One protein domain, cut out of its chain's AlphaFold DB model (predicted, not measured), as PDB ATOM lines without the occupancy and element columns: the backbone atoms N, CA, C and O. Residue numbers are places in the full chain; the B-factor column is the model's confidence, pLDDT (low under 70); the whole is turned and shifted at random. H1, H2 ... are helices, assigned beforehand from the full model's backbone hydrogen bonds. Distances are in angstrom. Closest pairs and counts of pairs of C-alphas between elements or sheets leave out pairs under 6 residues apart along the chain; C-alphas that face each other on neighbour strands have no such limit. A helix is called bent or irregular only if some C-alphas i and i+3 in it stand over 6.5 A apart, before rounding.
ATOM      1  N   HIS A 406      17.319  29.302  -2.022       87.25
ATOM      2  CA  HIS A 406      17.100  28.580  -0.776       87.25
ATOM      3  C   HIS A 406      18.211  27.554  -0.538       87.25
ATOM      4  O   HIS A 406      18.850  27.584   0.512       87.25
ATOM      5  N   THR A 407      18.527  26.721  -1.537       90.25
ATOM      6  CA  THR A 407      19.650  25.782  -1.431       90.25
ATOM      7  C   THR A 407      20.962  26.501  -1.156       90.25
ATOM      8  O   THR A 407      21.726  26.056  -0.306       90.25
ATOM      9  N   MET A 408      21.237  27.613  -1.850       92.31
ATOM     10  CA  MET A 408      22.494  28.330  -1.638       92.31
ATOM     11  C   MET A 408      22.598  28.903  -0.221       92.31
ATOM     12  O   MET A 408      23.664  28.825   0.382       92.31
ATOM     13  N   ALA A 409      21.503  29.444   0.323       92.19
ATOM     14  CA  ALA A 409      21.493  29.941   1.697       92.19
ATOM     15  C   ALA A 409      21.841  28.833   2.703       92.19
ATOM     16  O   ALA A 409      22.581  29.079   3.646       92.19
ATOM     17  N   LEU A 410      21.370  27.609   2.458       91.88
ATOM     18  CA  LEU A 410      21.633  26.452   3.311       91.88
ATOM     19  C   LEU A 410      22.942  25.722   2.990       91.88
ATOM     20  O   LEU A 410      23.281  24.788   3.706       91.88
ATOM     21  N   ALA A 411      23.690  26.091   1.948       91.94
ATOM     22  CA  ALA A 411      24.792  25.271   1.438       91.94
ATOM     23  C   ALA A 411      25.818  24.889   2.522       91.94
ATOM     24  O   ALA A 411      26.204  23.723   2.618       91.94
ATOM     25  N   ARG A 412      26.208  25.843   3.380       90.75
ATOM     26  CA  ARG A 412      27.148  25.586   4.482       90.75
ATOM     27  C   ARG A 412      26.526  24.755   5.603       90.75
ATOM     28  O   ARG A 412      27.211  23.926   6.194       90.75
ATOM     29  N   ASP A 413      25.234  24.928   5.870       90.81
ATOM     30  CA  ASP A 413      24.501  24.101   6.833       90.81
ATOM     31  C   ASP A 413      24.424  22.646   6.358       90.81
ATOM     32  O   ASP A 413      24.647  21.726   7.140       90.81
ATOM     33  N   LEU A 414      24.163  22.437   5.066       90.94
ATOM     34  CA  LEU A 414      24.126  21.118   4.438       90.94
ATOM     35  C   LEU A 414      25.494  20.426   4.486       90.94
ATOM     36  O   LEU A 414      25.564  19.240   4.800       90.94
ATOM     37  N   GLN A 415      26.575  21.169   4.231       89.25
ATOM     38  CA  GLN A 415      27.937  20.656   4.389       89.25
ATOM     39  C   GLN A 415      28.236  20.300   5.854       89.25
ATOM     40  O   GLN A 415      28.757  19.230   6.141       89.25
ATOM     41  N   ALA A 416      27.836  21.143   6.810       87.31
ATOM     42  CA  ALA A 416      28.036  20.868   8.233       87.31
ATOM     43  C   ALA A 416      27.253  19.634   8.723       87.31
ATOM     44  O   ALA A 416      27.726  18.920   9.608       87.31
ATOM     45  N   LEU A 417      26.063  19.376   8.167       85.62
ATOM     46  CA  LEU A 417      25.301  18.154   8.442       85.62
ATOM     47  C   LEU A 417      26.057  16.910   7.971       85.62
ATOM     48  O   LEU A 417      26.104  15.920   8.698       85.62
ATOM     49  N   GLU A 418      26.679  16.978   6.795       85.62
ATOM     50  CA  GLU A 418      27.547  15.920   6.282       85.62
ATOM     51  C   GLU A 418      28.749  15.694   7.211       85.62
ATOM     52  O   GLU A 418      28.929  14.589   7.708       85.62
ATOM     53  N   GLU A 419      29.512  16.731   7.553       84.44
ATOM     54  CA  GLU A 419      30.718  16.604   8.390       84.44
ATOM     55  C   GLU A 419      30.436  15.987   9.781       84.44
ATOM     56  O   GLU A 419      31.304  15.351  10.394       84.44
ATOM     57  N   ARG A 420      29.224  16.197  10.313       82.06
ATOM     58  CA  ARG A 420      28.830  15.815  11.679       82.06
ATOM     59  C   ARG A 420      28.054  14.509  11.774       82.06
ATOM     60  O   ARG A 420      27.957  13.982  12.880       82.06
ATOM     61  N   TRP A 421      27.522  13.973  10.673       80.19
ATOM     62  CA  TRP A 421      26.558  12.861  10.715       80.19
ATOM     63  C   TRP A 421      27.091  11.622  11.466       80.19
ATOM     64  O   TRP A 421      26.361  10.951  12.192       80.19
ATOM     65  N   SER A 422      28.394  11.351  11.351       81.06
ATOM     66  CA  SER A 422      29.065  10.221  12.011       81.06
ATOM     67  C   SER A 422      29.313  10.428  13.513       81.06
ATOM     68  O   SER A 422      29.653   9.478  14.217       81.06
ATOM     69  N   LYS A 423      29.144  11.657  14.015       85.19
ATOM     70  CA  LYS A 423      29.467  12.089  15.385       85.19
ATOM     71  C   LYS A 423      28.233  12.517  16.188       85.19
ATOM     72  O   LYS A 423      28.386  13.140  17.234       85.19
ATOM     73  N   LEU A 424      27.029  12.210  15.700       85.19
ATOM     74  CA  LEU A 424      25.779  12.608  16.346       85.19
ATOM     75  C   LEU A 424      25.562  11.863  17.670       85.19
ATOM     76  O   LEU A 424      25.736  10.640  17.749       85.19
ATOM     77  N   ASP A 425      25.128  12.596  18.693       87.25
ATOM     78  CA  ASP A 425      24.671  12.021  19.958       87.25
ATOM     79  C   ASP A 425      23.272  11.373  19.841       87.25
ATOM     80  O   ASP A 425      22.644  11.343  18.780       87.25
ATOM     81  N   SER A 426      22.777  10.801  20.940       84.56
ATOM     82  CA  SER A 426      21.489  10.099  20.998       84.56
ATOM     83  C   SER A 426      20.284  10.979  20.644       84.56
ATOM     84  O   SER A 426      19.307  10.484  20.085       84.56
ATOM     85  N   GLU A 427      20.319  12.260  21.012       82.44
ATOM     86  CA  GLU A 427      19.235  13.214  20.773       82.44
ATOM     87  C   GLU A 427      19.282  13.713  19.326       82.44
ATOM     88  O   GLU A 427      18.275  13.701  18.618       82.44
ATOM     89  N   GLN A 428      20.481  14.030  18.847       85.44
ATOM     90  CA  GLN A 428      20.757  14.419  17.472       85.44
ATOM     91  C   GLN A 428      20.430  13.307  16.470       85.44
ATOM     92  O   GLN A 428      19.907  13.586  15.396       85.44
ATOM     93  N   LYS A 429      20.653  12.033  16.811       86.12
ATOM     94  CA  LYS A 429      20.226  10.904  15.965       86.12
ATOM     95  C   LYS A 429      18.711  10.861  15.769       86.12
ATOM     96  O   LYS A 429      18.257  10.654  14.649       86.12
ATOM     97  N   ARG A 430      17.924  11.138  16.814       86.12
ATOM     98  CA  ARG A 430      16.457  11.227  16.690       86.12
ATOM     99  C   ARG A 430      16.040  12.403  15.811       86.12
ATOM    100  O   ARG A 430      15.144  12.262  14.983       86.12
ATOM    101  N   ALA A 431      16.707  13.548  15.970       85.50
ATOM    102  CA  ALA A 431      16.484  14.716  15.122       85.50
ATOM    103  C   ALA A 431      16.775  14.407  13.646       85.50
ATOM    104  O   ALA A 431      15.996  14.773  12.767       85.50
ATOM    105  N   TRP A 432      17.868  13.689  13.379       87.75
ATOM    106  CA  TRP A 432      18.236  13.216  12.047       87.75
ATOM    107  C   TRP A 432      17.171  12.288  11.451       87.75
ATOM    108  O   TRP A 432      16.682  12.555  10.356       87.75
ATOM    109  N   GLU A 433      16.760  11.249  12.182       87.69
ATOM    110  CA  GLU A 433      15.731  10.294  11.744       87.69
ATOM    111  C   GLU A 433      14.401  10.986  11.411       87.69
ATOM    112  O   GLU A 433      13.782  10.687  10.387       87.69
ATOM    113  N   ALA A 434      13.991  11.969  12.218       86.81
ATOM    114  CA  ALA A 434      12.794  12.763  11.954       86.81
ATOM    115  C   ALA A 434      12.897  13.550  10.633       86.81
ATOM    116  O   ALA A 434      11.920  13.644   9.887       86.81
ATOM    117  N   ILE A 435      14.078  14.094  10.311       87.00
ATOM    118  CA  ILE A 435      14.314  14.790   9.037       87.00
ATOM    119  C   ILE A 435      14.323  13.798   7.870       87.00
ATOM    120  O   ILE A 435      13.711  14.085   6.841       87.00
ATOM    121  N   VAL A 436      14.963  12.632   8.018       87.31
ATOM    122  CA  VAL A 436      14.960  11.572   6.992       87.31
ATOM    123  C   VAL A 436      13.524  11.229   6.614       87.31
ATOM    124  O   VAL A 436      13.159  11.395   5.450       87.31
ATOM    125  N   GLN A 437      12.691  10.885   7.601       87.00
ATOM    126  CA  GLN A 437      11.273  10.583   7.392       87.00
ATOM    127  C   GLN A 437      10.528  11.757   6.749       87.00
ATOM    128  O   GLN A 437       9.761  11.580   5.804       87.00
ATOM    129  N   ALA A 438      10.785  12.986   7.203       84.88
ATOM    130  CA  ALA A 438      10.141  14.167   6.643       84.88
ATOM    131  C   ALA A 438      10.542  14.449   5.185       84.88
ATOM    132  O   ALA A 438       9.776  15.106   4.482       84.88
ATOM    133  N   THR A 439      11.698  13.974   4.719       83.94
ATOM    134  CA  THR A 439      12.165  14.136   3.329       83.94
ATOM    135  C   THR A 439      11.797  12.965   2.413       83.94
ATOM    136  O   THR A 439      12.104  12.996   1.218       83.94
ATOM    137  N   GLU A 440      11.125  11.930   2.921       84.12
ATOM    138  CA  GLU A 440      10.629  10.837   2.085       84.12
ATOM    139  C   GLU A 440       9.617  11.347   1.049       84.12
ATOM    140  O   GLU A 440       8.720  12.134   1.347       84.12
ATOM    141  N   GLY A 441       9.791  10.926  -0.208       77.81
ATOM    142  CA  GLY A 441       8.946  11.350  -1.331       77.81
ATOM    143  C   GLY A 441       9.244  12.744  -1.901       77.81
ATOM    144  O   GLY A 441       8.683  13.089  -2.936       77.81
ATOM    145  N   VAL A 442      10.148  13.524  -1.294       80.69
ATOM    146  CA  VAL A 442      10.545  14.849  -1.800       80.69
ATOM    147  C   VAL A 442      11.542  14.708  -2.956       80.69
ATOM    148  O   VAL A 442      12.474  13.897  -2.905       80.69
ATOM    149  N   SER A 443      11.362  15.503  -4.012       77.12
ATOM    150  CA  SER A 443      12.278  15.526  -5.157       77.12
ATOM    151  C   SER A 443      13.649  16.113  -4.780       77.12
ATOM    152  O   SER A 443      13.715  17.091  -4.036       77.12
ATOM    153  N   PRO A 444      14.761  15.547  -5.284       79.81
ATOM    154  CA  PRO A 444      16.091  16.081  -5.021       79.81
ATOM    155  C   PRO A 444      16.323  17.423  -5.735       79.81
ATOM    156  O   PRO A 444      15.832  17.644  -6.842       79.81
ATOM    157  N   VAL A 445      17.137  18.284  -5.127       80.62
ATOM    158  CA  VAL A 445      17.579  19.567  -5.672       80.62
ATOM    159  C   VAL A 445      19.017  19.517  -6.179       80.62
ATOM    160  O   VAL A 445      19.840  18.679  -5.803       80.62
ATOM    161  N   ALA A 446      19.309  20.506  -7.011       82.69
ATOM    162  CA  ALA A 446      20.642  20.950  -7.363       82.69
ATOM    163  C   ALA A 446      21.471  21.351  -6.144       82.69
ATOM    164  O   ALA A 446      20.967  22.112  -5.326       82.69
ATOM    165  N   LEU A 447      22.740  20.949  -6.069       86.25
ATOM    166  CA  LEU A 447      23.681  21.402  -5.037       86.25
ATOM    167  C   LEU A 447      24.881  22.116  -5.682       86.25
ATOM    168  O   LEU A 447      25.208  21.806  -6.830       86.25
ATOM    169  N   PRO A 448      25.562  23.035  -4.965       89.06
ATOM    170  CA  PRO A 448      26.875  23.532  -5.375       89.06
ATOM    171  C   PRO A 448      27.842  22.379  -5.676       89.06
ATOM    172  O   PRO A 448      27.797  21.342  -5.011       89.06
ATOM    173  N   ARG A 449      28.711  22.551  -6.679       86.25
ATOM    174  CA  ARG A 449      29.561  21.471  -7.211       86.25
ATOM    175  C   ARG A 449      30.468  20.861  -6.144       86.25
ATOM    176  O   ARG A 449      30.501  19.641  -6.039       86.25
ATOM    177  N   SER A 450      31.177  21.686  -5.379       86.88
ATOM    178  CA  SER A 450      32.044  21.254  -4.274       86.88
ATOM    179  C   SER A 450      31.302  20.327  -3.305       86.88
ATOM    180  O   SER A 450      31.712  19.184  -3.118       86.88
ATOM    181  N   LEU A 451      30.129  20.745  -2.821       88.56
ATOM    182  CA  LEU A 451      29.277  19.925  -1.953       88.56
ATOM    183  C   LEU A 451      28.764  18.651  -2.646       88.56
ATOM    184  O   LEU A 451      28.714  17.583  -2.041       88.56
ATOM    185  N   ALA A 452      28.369  18.739  -3.918       86.56
ATOM    186  CA  ALA A 452      27.889  17.581  -4.669       86.56
ATOM    187  C   ALA A 452      28.978  16.508  -4.840       86.56
ATOM    188  O   ALA A 452      28.674  15.322  -4.732       86.56
ATOM    189  N   VAL A 453      30.224  16.925  -5.088       85.38
ATOM    190  CA  VAL A 453      31.393  16.036  -5.177       85.38
ATOM    191  C   VAL A 453      31.704  15.426  -3.813       85.38
ATOM    192  O   VAL A 453      31.907  14.219  -3.722       85.38
ATOM    193  N   GLU A 454      31.676  16.221  -2.742       85.75
ATOM    194  CA  GLU A 454      31.896  15.731  -1.376       85.75
ATOM    195  C   GLU A 454      30.859  14.691  -0.937       85.75
ATOM    196  O   GLU A 454      31.184  13.791  -0.164       85.75
ATOM    197  N   LEU A 455      29.615  14.805  -1.406       86.00
ATOM    198  CA  LEU A 455      28.529  13.879  -1.074       86.00
ATOM    199  C   LEU A 455      28.508  12.618  -1.938       86.00
ATOM    200  O   LEU A 455      27.829  11.659  -1.571       86.00
ATOM    201  N   GLN A 456      29.218  12.608  -3.065       84.88
ATOM    202  CA  GLN A 456      29.140  11.523  -4.033       84.88
ATOM    203  C   GLN A 456      29.519  10.185  -3.384       84.88
ATOM    204  O   GLN A 456      30.627   9.999  -2.886       84.88
ATOM    205  N   GLY A 457      28.581   9.235  -3.392       82.69
ATOM    206  CA  GLY A 457      28.796   7.906  -2.813       82.69
ATOM    207  C   GLY A 457      28.531   7.812  -1.304       82.69
ATOM    208  O   GLY A 457      28.716   6.738  -0.735       82.69
ATOM    209  N   LYS A 458      28.032   8.875  -0.651       86.06
ATOM    210  CA  LYS A 458      27.690   8.888   0.791       86.06
ATOM    211  C   LYS A 458      26.266   8.398   1.117       86.06
ATOM    212  O   LYS A 458      25.766   8.601   2.223       86.06
ATOM    213  N   GLY A 459      25.596   7.721   0.181       86.94
ATOM    214  CA  GLY A 459      24.405   6.902   0.440       86.94
ATOM    215  C   GLY A 459      23.180   7.657   0.982       86.94
ATOM    216  O   GLY A 459      22.447   8.299   0.233       86.94
ATOM    217  N   GLU A 460      22.865   7.478   2.267       85.06
ATOM    218  CA  GLU A 460      21.702   8.100   2.926       85.06
ATOM    219  C   GLU A 460      21.880   9.609   3.131       85.06
ATOM    220  O   GLU A 460      20.961  10.376   2.845       85.06
ATOM    221  N   VAL A 461      23.079  10.041   3.537       86.94
ATOM    222  CA  VAL A 461      23.409  11.458   3.768       86.94
ATOM    223  C   VAL A 461      23.227  12.263   2.484       86.94
ATOM    224  O   VAL A 461      22.580  13.308   2.493       86.94
ATOM    225  N   GLU A 462      23.714  11.736   1.357       87.62
ATOM    226  CA  GLU A 462      23.524  12.360   0.045       87.62
ATOM    227  C   GLU A 462      22.032  12.523  -0.297       87.62
ATOM    228  O   GLU A 462      21.606  13.591  -0.742       87.62
ATOM    229  N   ARG A 463      21.216  11.487  -0.056       85.56
ATOM    230  CA  ARG A 463      19.769  11.527  -0.321       85.56
ATOM    231  C   ARG A 463      19.056  12.569   0.537       85.56
ATOM    232  O   ARG A 463      18.227  13.303   0.001       85.56
ATOM    233  N   LEU A 464      19.376  12.649   1.827       87.50
ATOM    234  CA  LEU A 464      18.789  13.629   2.741       87.50
ATOM    235  C   LEU A 464      19.173  15.058   2.342       87.50
ATOM    236  O   LEU A 464      18.296  15.902   2.151       87.50
ATOM    237  N   VAL A 465      20.470  15.319   2.150       88.19
ATOM    238  CA  VAL A 465      20.986  16.660   1.836       88.19
ATOM    239  C   VAL A 465      20.415  17.184   0.518       88.19
ATOM    240  O   VAL A 465      20.060  18.358   0.421       88.19
ATOM    241  N   ARG A 466      20.239  16.316  -0.483       86.50
ATOM    242  CA  ARG A 466      19.605  16.694  -1.752       86.50
ATOM    243  C   ARG A 466      18.107  16.971  -1.631       86.50
ATOM    244  O   ARG A 466      17.575  17.619  -2.517       86.50
ATOM    245  N   ARG A 467      17.395  16.502  -0.608       87.69
ATOM    246  CA  ARG A 467      15.926  16.656  -0.508       87.69
ATOM    247  C   ARG A 467      15.486  17.731   0.473       87.69
ATOM    248  O   ARG A 467      14.437  18.343   0.284       87.69
ATOM    249  N   LEU A 468      16.293  17.983   1.498       87.50
ATOM    250  CA  LEU A 468      15.979  18.935   2.558       87.50
ATOM    251  C   LEU A 468      15.648  20.352   2.042       87.50
ATOM    252  O   LEU A 468      14.646  20.905   2.496       87.50
ATOM    253  N   PRO A 469      16.383  20.938   1.072       87.88
ATOM    254  CA  PRO A 469      16.058  22.277   0.581       87.88
ATOM    255  C   PRO A 469      14.699  22.358  -0.119       87.88
ATOM    256  O   PRO A 469      13.970  23.316   0.106       87.88
ATOM    257  N   ALA A 470      14.325  21.350  -0.918       82.12
ATOM    258  CA  ALA A 470      13.025  21.325  -1.597       82.12
ATOM    259  C   ALA A 470      11.862  21.311  -0.597       82.12
ATOM    260  O   ALA A 470      10.880  22.025  -0.777       82.12
ATOM    261  N   LEU A 471      11.995  20.551   0.491       82.75
ATOM    262  CA  LEU A 471      10.988  20.485   1.552       82.75
ATOM    263  C   LEU A 471      10.800  21.830   2.272       82.75
ATOM    264  O   LEU A 471       9.693  22.190   2.673       82.75
ATOM    265  N   LEU A 472      11.887  22.578   2.443       80.19
ATOM    266  CA  LEU A 472      11.853  23.915   3.032       80.19
ATOM    267  C   LEU A 472      11.391  24.987   2.027       80.19
ATOM    268  O   LEU A 472      10.923  26.042   2.442       80.19
ATOM    269  N   GLU A 473      11.459  24.703   0.724       76.00
ATOM    270  CA  GLU A 473      10.932  25.548  -0.355       76.00
ATOM    271  C   GLU A 473       9.423  25.312  -0.619       76.00
ATOM    272  O   GLU A 473       8.724  26.222  -1.075       76.00
ATOM    273  N   GLU A 474       8.880  24.125  -0.309       60.16
ATOM    274  CA  GLU A 474       7.469  23.776  -0.545       60.16
ATOM    275  C   GLU A 474       6.475  24.645   0.259       60.16
ATOM    276  O   GLU A 474       6.381  24.565   1.481       60.16
ATOM    277  N   ARG A 475       5.638  25.415  -0.454       53.56
ATOM    278  CA  ARG A 475       4.429  26.105   0.056       53.56
ATOM    279  C   ARG A 475       4.633  27.023   1.277       53.56
ATOM    280  O   ARG A 475       3.892  26.921   2.254       53.56
ATOM    281  N   GLU A 476       5.534  27.997   1.195       48.03
ATOM    282  CA  GLU A 476       5.490  29.148   2.112       48.03
ATOM    283  C   GLU A 476       4.693  30.321   1.502       48.03
ATOM    284  O   GLU A 476       5.226  31.167   0.782       48.03
ATOM    285  N   GLU A 477       3.399  30.407   1.848       45.56
ATOM    286  CA  GLU A 477       2.793  31.718   2.149       45.56
ATOM    287  C   GLU A 477       3.551  32.341   3.343       45.56
ATOM    288  O   GLU A 477       4.350  31.656   3.972       45.56
ATOM    289  N   GLU A 478       3.347  33.621   3.685       46.91
ATOM    290  CA  GLU A 478       4.175  34.411   4.633       46.91
ATOM    291  C   GLU A 478       4.546  33.757   5.998       46.91
ATOM    292  O   GLU A 478       5.383  34.305   6.725       46.91
ATOM    293  N   LYS A 479       3.966  32.601   6.370       56.53
ATOM    294  CA  LYS A 479       4.289  31.813   7.567       56.53
ATOM    295  C   LYS A 479       4.630  30.338   7.239       56.53
ATOM    296  O   LYS A 479       3.810  29.675   6.610       56.53
ATOM    297  N   PRO A 480       5.734  29.781   7.791       59.81
ATOM    298  CA  PRO A 480       6.081  28.361   7.653       59.81
ATOM    299  C   PRO A 480       4.985  27.450   8.213       59.81
ATOM    300  O   PRO A 480       4.442  27.734   9.298       59.81
ATOM    301  N   SER A 481       4.724  26.343   7.514       73.81
ATOM    302  CA  SER A 481       3.839  25.255   7.954       73.81
ATOM    303  C   SER A 481       4.341  24.597   9.246       73.81
ATOM    304  O   SER A 481       5.512  24.708   9.613       73.81
ATOM    305  N   GLU A 482       3.464  23.892   9.966       77.25
ATOM    306  CA  GLU A 482       3.838  23.190  11.204       77.25
ATOM    307  C   GLU A 482       4.957  22.162  10.971       77.25
ATOM    308  O   GLU A 482       5.929  22.125  11.728       77.25
ATOM    309  N   ARG A 483       4.886  21.437   9.846       77.69
ATOM    310  CA  ARG A 483       5.925  20.509   9.380       77.69
ATOM    311  C   ARG A 483       7.274  21.210   9.186       77.69
ATOM    312  O   ARG A 483       8.282  20.738   9.701       77.69
ATOM    313  N   GLN A 484       7.303  22.364   8.514       77.38
ATOM    314  CA  GLN A 484       8.534  23.150   8.321       77.38
ATOM    315  C   GLN A 484       9.099  23.686   9.639       77.38
ATOM    316  O   GLN A 484      10.309  23.653   9.851       77.38
ATOM    317  N   ARG A 485       8.243  24.153  10.558       82.50
ATOM    318  CA  ARG A 485       8.688  24.625  11.881       82.50
ATOM    319  C   ARG A 485       9.319  23.519  12.710       82.50
ATOM    320  O   ARG A 485      10.225  23.806  13.486       82.50
ATOM    321  N   GLU A 486       8.811  22.296  12.600       84.94
ATOM    322  CA  GLU A 486       9.400  21.135  13.259       84.94
ATOM    323  C   GLU A 486      10.776  20.821  12.665       84.94
ATOM    324  O   GLU A 486      11.758  20.780  13.398       84.94
ATOM    325  N   ILE A 487      10.893  20.747  11.336       86.00
ATOM    326  CA  ILE A 487      12.178  20.500  10.657       86.00
ATOM    327  C   ILE A 487      13.213  21.574  11.004       86.00
ATOM    328  O   ILE A 487      14.349  21.247  11.332       86.00
ATOM    329  N   LEU A 488      12.832  22.854  11.007       87.06
ATOM    330  CA  LEU A 488      13.734  23.943  11.396       87.06
ATOM    331  C   LEU A 488      14.194  23.825  12.858       87.06
ATOM    332  O   LEU A 488      15.335  24.181  13.164       87.06
ATOM    333  N   ARG A 489      13.342  23.317  13.760       87.38
ATOM    334  CA  ARG A 489      13.725  23.017  15.151       87.38
ATOM    335  C   ARG A 489      14.721  21.862  15.214       87.38
ATOM    336  O   ARG A 489      15.750  22.011  15.868       87.38
ATOM    337  N   GLN A 490      14.477  20.780  14.478       88.75
ATOM    338  CA  GLN A 490      15.399  19.640  14.402       88.75
ATOM    339  C   GLN A 490      16.754  20.041  13.803       88.75
ATOM    340  O   GLN A 490      17.798  19.740  14.374       88.75
ATOM    341  N   MET A 491      16.763  20.828  12.722       87.56
ATOM    342  CA  MET A 491      17.995  21.391  12.162       87.56
ATOM    343  C   MET A 491      18.726  22.285  13.164       87.56
ATOM    344  O   MET A 491      19.947  22.232  13.249       87.56
ATOM    345  N   THR A 492      17.995  23.088  13.942       88.50
ATOM    346  CA  THR A 492      18.605  23.938  14.976       88.50
ATOM    347  C   THR A 492      19.297  23.096  16.046       88.50
ATOM    348  O   THR A 492      20.410  23.431  16.447       88.50
ATOM    349  N   SER A 493      18.682  21.983  16.459       86.56
ATOM    350  CA  SER A 493      19.285  21.017  17.388       86.56
ATOM    351  C   SER A 493      20.566  20.388  16.816       86.56
ATOM    352  O   SER A 493      21.604  20.367  17.474       86.56
ATOM    353  N   LEU A 494      20.542  19.969  15.545       86.12
ATOM    354  CA  LEU A 494      21.696  19.364  14.861       86.12
ATOM    355  C   LEU A 494      22.861  20.342  14.640       86.12
ATOM    356  O   LEU A 494      24.036  19.999  14.803       86.12
ATOM    357  N   LEU A 495      22.552  21.574  14.238       84.12
ATOM    358  CA  LEU A 495      23.557  22.584  13.910       84.12
ATOM    359  C   LEU A 495      24.081  23.305  15.160       84.12
ATOM    360  O   LEU A 495      25.207  23.814  15.136       84.12
ATOM    361  N   GLY A 496      23.292  23.340  16.237       83.88
ATOM    362  CA  GLY A 496      23.533  24.161  17.428       83.88
ATOM    363  C   GLY A 496      23.213  25.647  17.219       83.88
ATOM    364  O   GLY A 496      23.517  26.470  18.076       83.88
ATOM    365  N   ARG A 497      22.620  25.999  16.073       86.62
ATOM    366  CA  ARG A 497      22.230  27.360  15.682       86.62
ATOM    367  C   ARG A 497      21.085  27.310  14.682       86.62
ATOM    368  O   ARG A 497      20.853  26.283  14.051       86.62
ATOM    369  N   SER A 498      20.392  28.428  14.494       87.44
ATOM    370  CA  SER A 498      19.376  28.511  13.444       87.44
ATOM    371  C   SER A 498      19.997  28.359  12.044       87.44
ATOM    372  O   SER A 498      21.083  28.902  11.812       87.44
ATOM    373  N   PRO A 499      19.301  27.683  11.108       88.94
ATOM    374  CA  PRO A 499      19.729  27.603   9.717       88.94
ATOM    375  C   PRO A 499      19.857  28.979   9.064       88.94
ATOM    376  O   PRO A 499      19.087  29.906   9.364       88.94
ATOM    377  N   GLU A 500      20.818  29.101   8.157       90.88
ATOM    378  CA  GLU A 500      21.070  30.317   7.408       90.88
ATOM    379  C   GLU A 500      19.936  30.588   6.410       90.88
ATOM    380  O   GLU A 500      19.330  29.701   5.815       90.88
ATOM    381  N   ARG A 501      19.598  31.870   6.260       91.19
ATOM    382  CA  ARG A 501      18.495  32.336   5.410       91.19
ATOM    383  C   ARG A 501      18.948  33.298   4.329       91.19
ATOM    384  O   ARG A 501      18.118  33.724   3.526       91.19
TER     385      ARG A 501
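This is residues 406 to 501 of the 890 residues of the protein "DUF3692 domain-containing protein" of Thermoanaerobaculum aquaticum (UniProt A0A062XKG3). Two pairs of helices, H1 with H4 and H2 with H5, make the body; each pair runs opposite ways, and the two pairs meet at steep angles, H1 with H5 and the end of H2 with H4. The short H3 packs beside H1 at one side of this body, and the loop of residues 474 to 481 swings wide between H4 and H5. The printed part has 96 residues with five named helices, H1 to H5 in order along the chain, and no named strand; the class is all helix. The whole is compact, with a radius of gyration of the C-alphas of 12.5 A, and rounded, spanning 35 by 30 by 24 A.

H1, residues 406 to 423, is the hub, touching three other helices, and has a kink of 43 degrees near residue 413. It touches H4, residues 460 to 473, at a shallow tilt of 32 degrees, only just short of steep, opposite ways; the closest C-alphas, of Thr 407 and Pro 469, are 5.4 A apart. With residues 411 to 418 alone it only just touches H3, residues 449 to 455, with 3 pairs of C-alphas within 8 A, the closest those of Gln 415 and Leu 451 at 6.5 A. With residues 413 to 417 alone it touches residues 494 to 495 of H5, residues 482 to 495, at a steep tilt of 54 degrees; the closest C-alphas, of Leu 417 and Leu 495, are 7.3 A apart. H5 touches H2, residues 426 to 438, at a steep tilt of 38 degrees, opposite ways, closest at the C-alphas of Ala 431 and Gln 490, 5.1 A. H2 only just touches H4, with 3 pairs of C-alphas within 8 A, the closest those of Val 436 and Leu 464 at 6.1 A. H3 and H5 are apart. Every O i to N i+4 pair is within hydrogen-bond range in H3 and H5, against 10 of 14 in H1, 8 of 9 in H2 and 8 of 10 in H4.

H1 begins at C-alpha 406 (17.100, 28.580, -0.776) and measures 26.2 A from first to last C-alpha; it is irregular, with C-alphas 409 and 412 7.7 A apart. H2 measures 18.7 A. H4 measures 20.8 A and is irregular, with C-alphas 466 and 469 7.0 A apart. H5 measures 19.9 A and ends at C-alpha 495 (23.557, 22.584, 13.910).

The two C-alphas farthest apart, of Gly 457 and Glu 478, are 36.9 A from each other. The printed part has no cut and no long link. The mean pLDDT of the printed part is 83.2, and residues 474 to 480 are under 70.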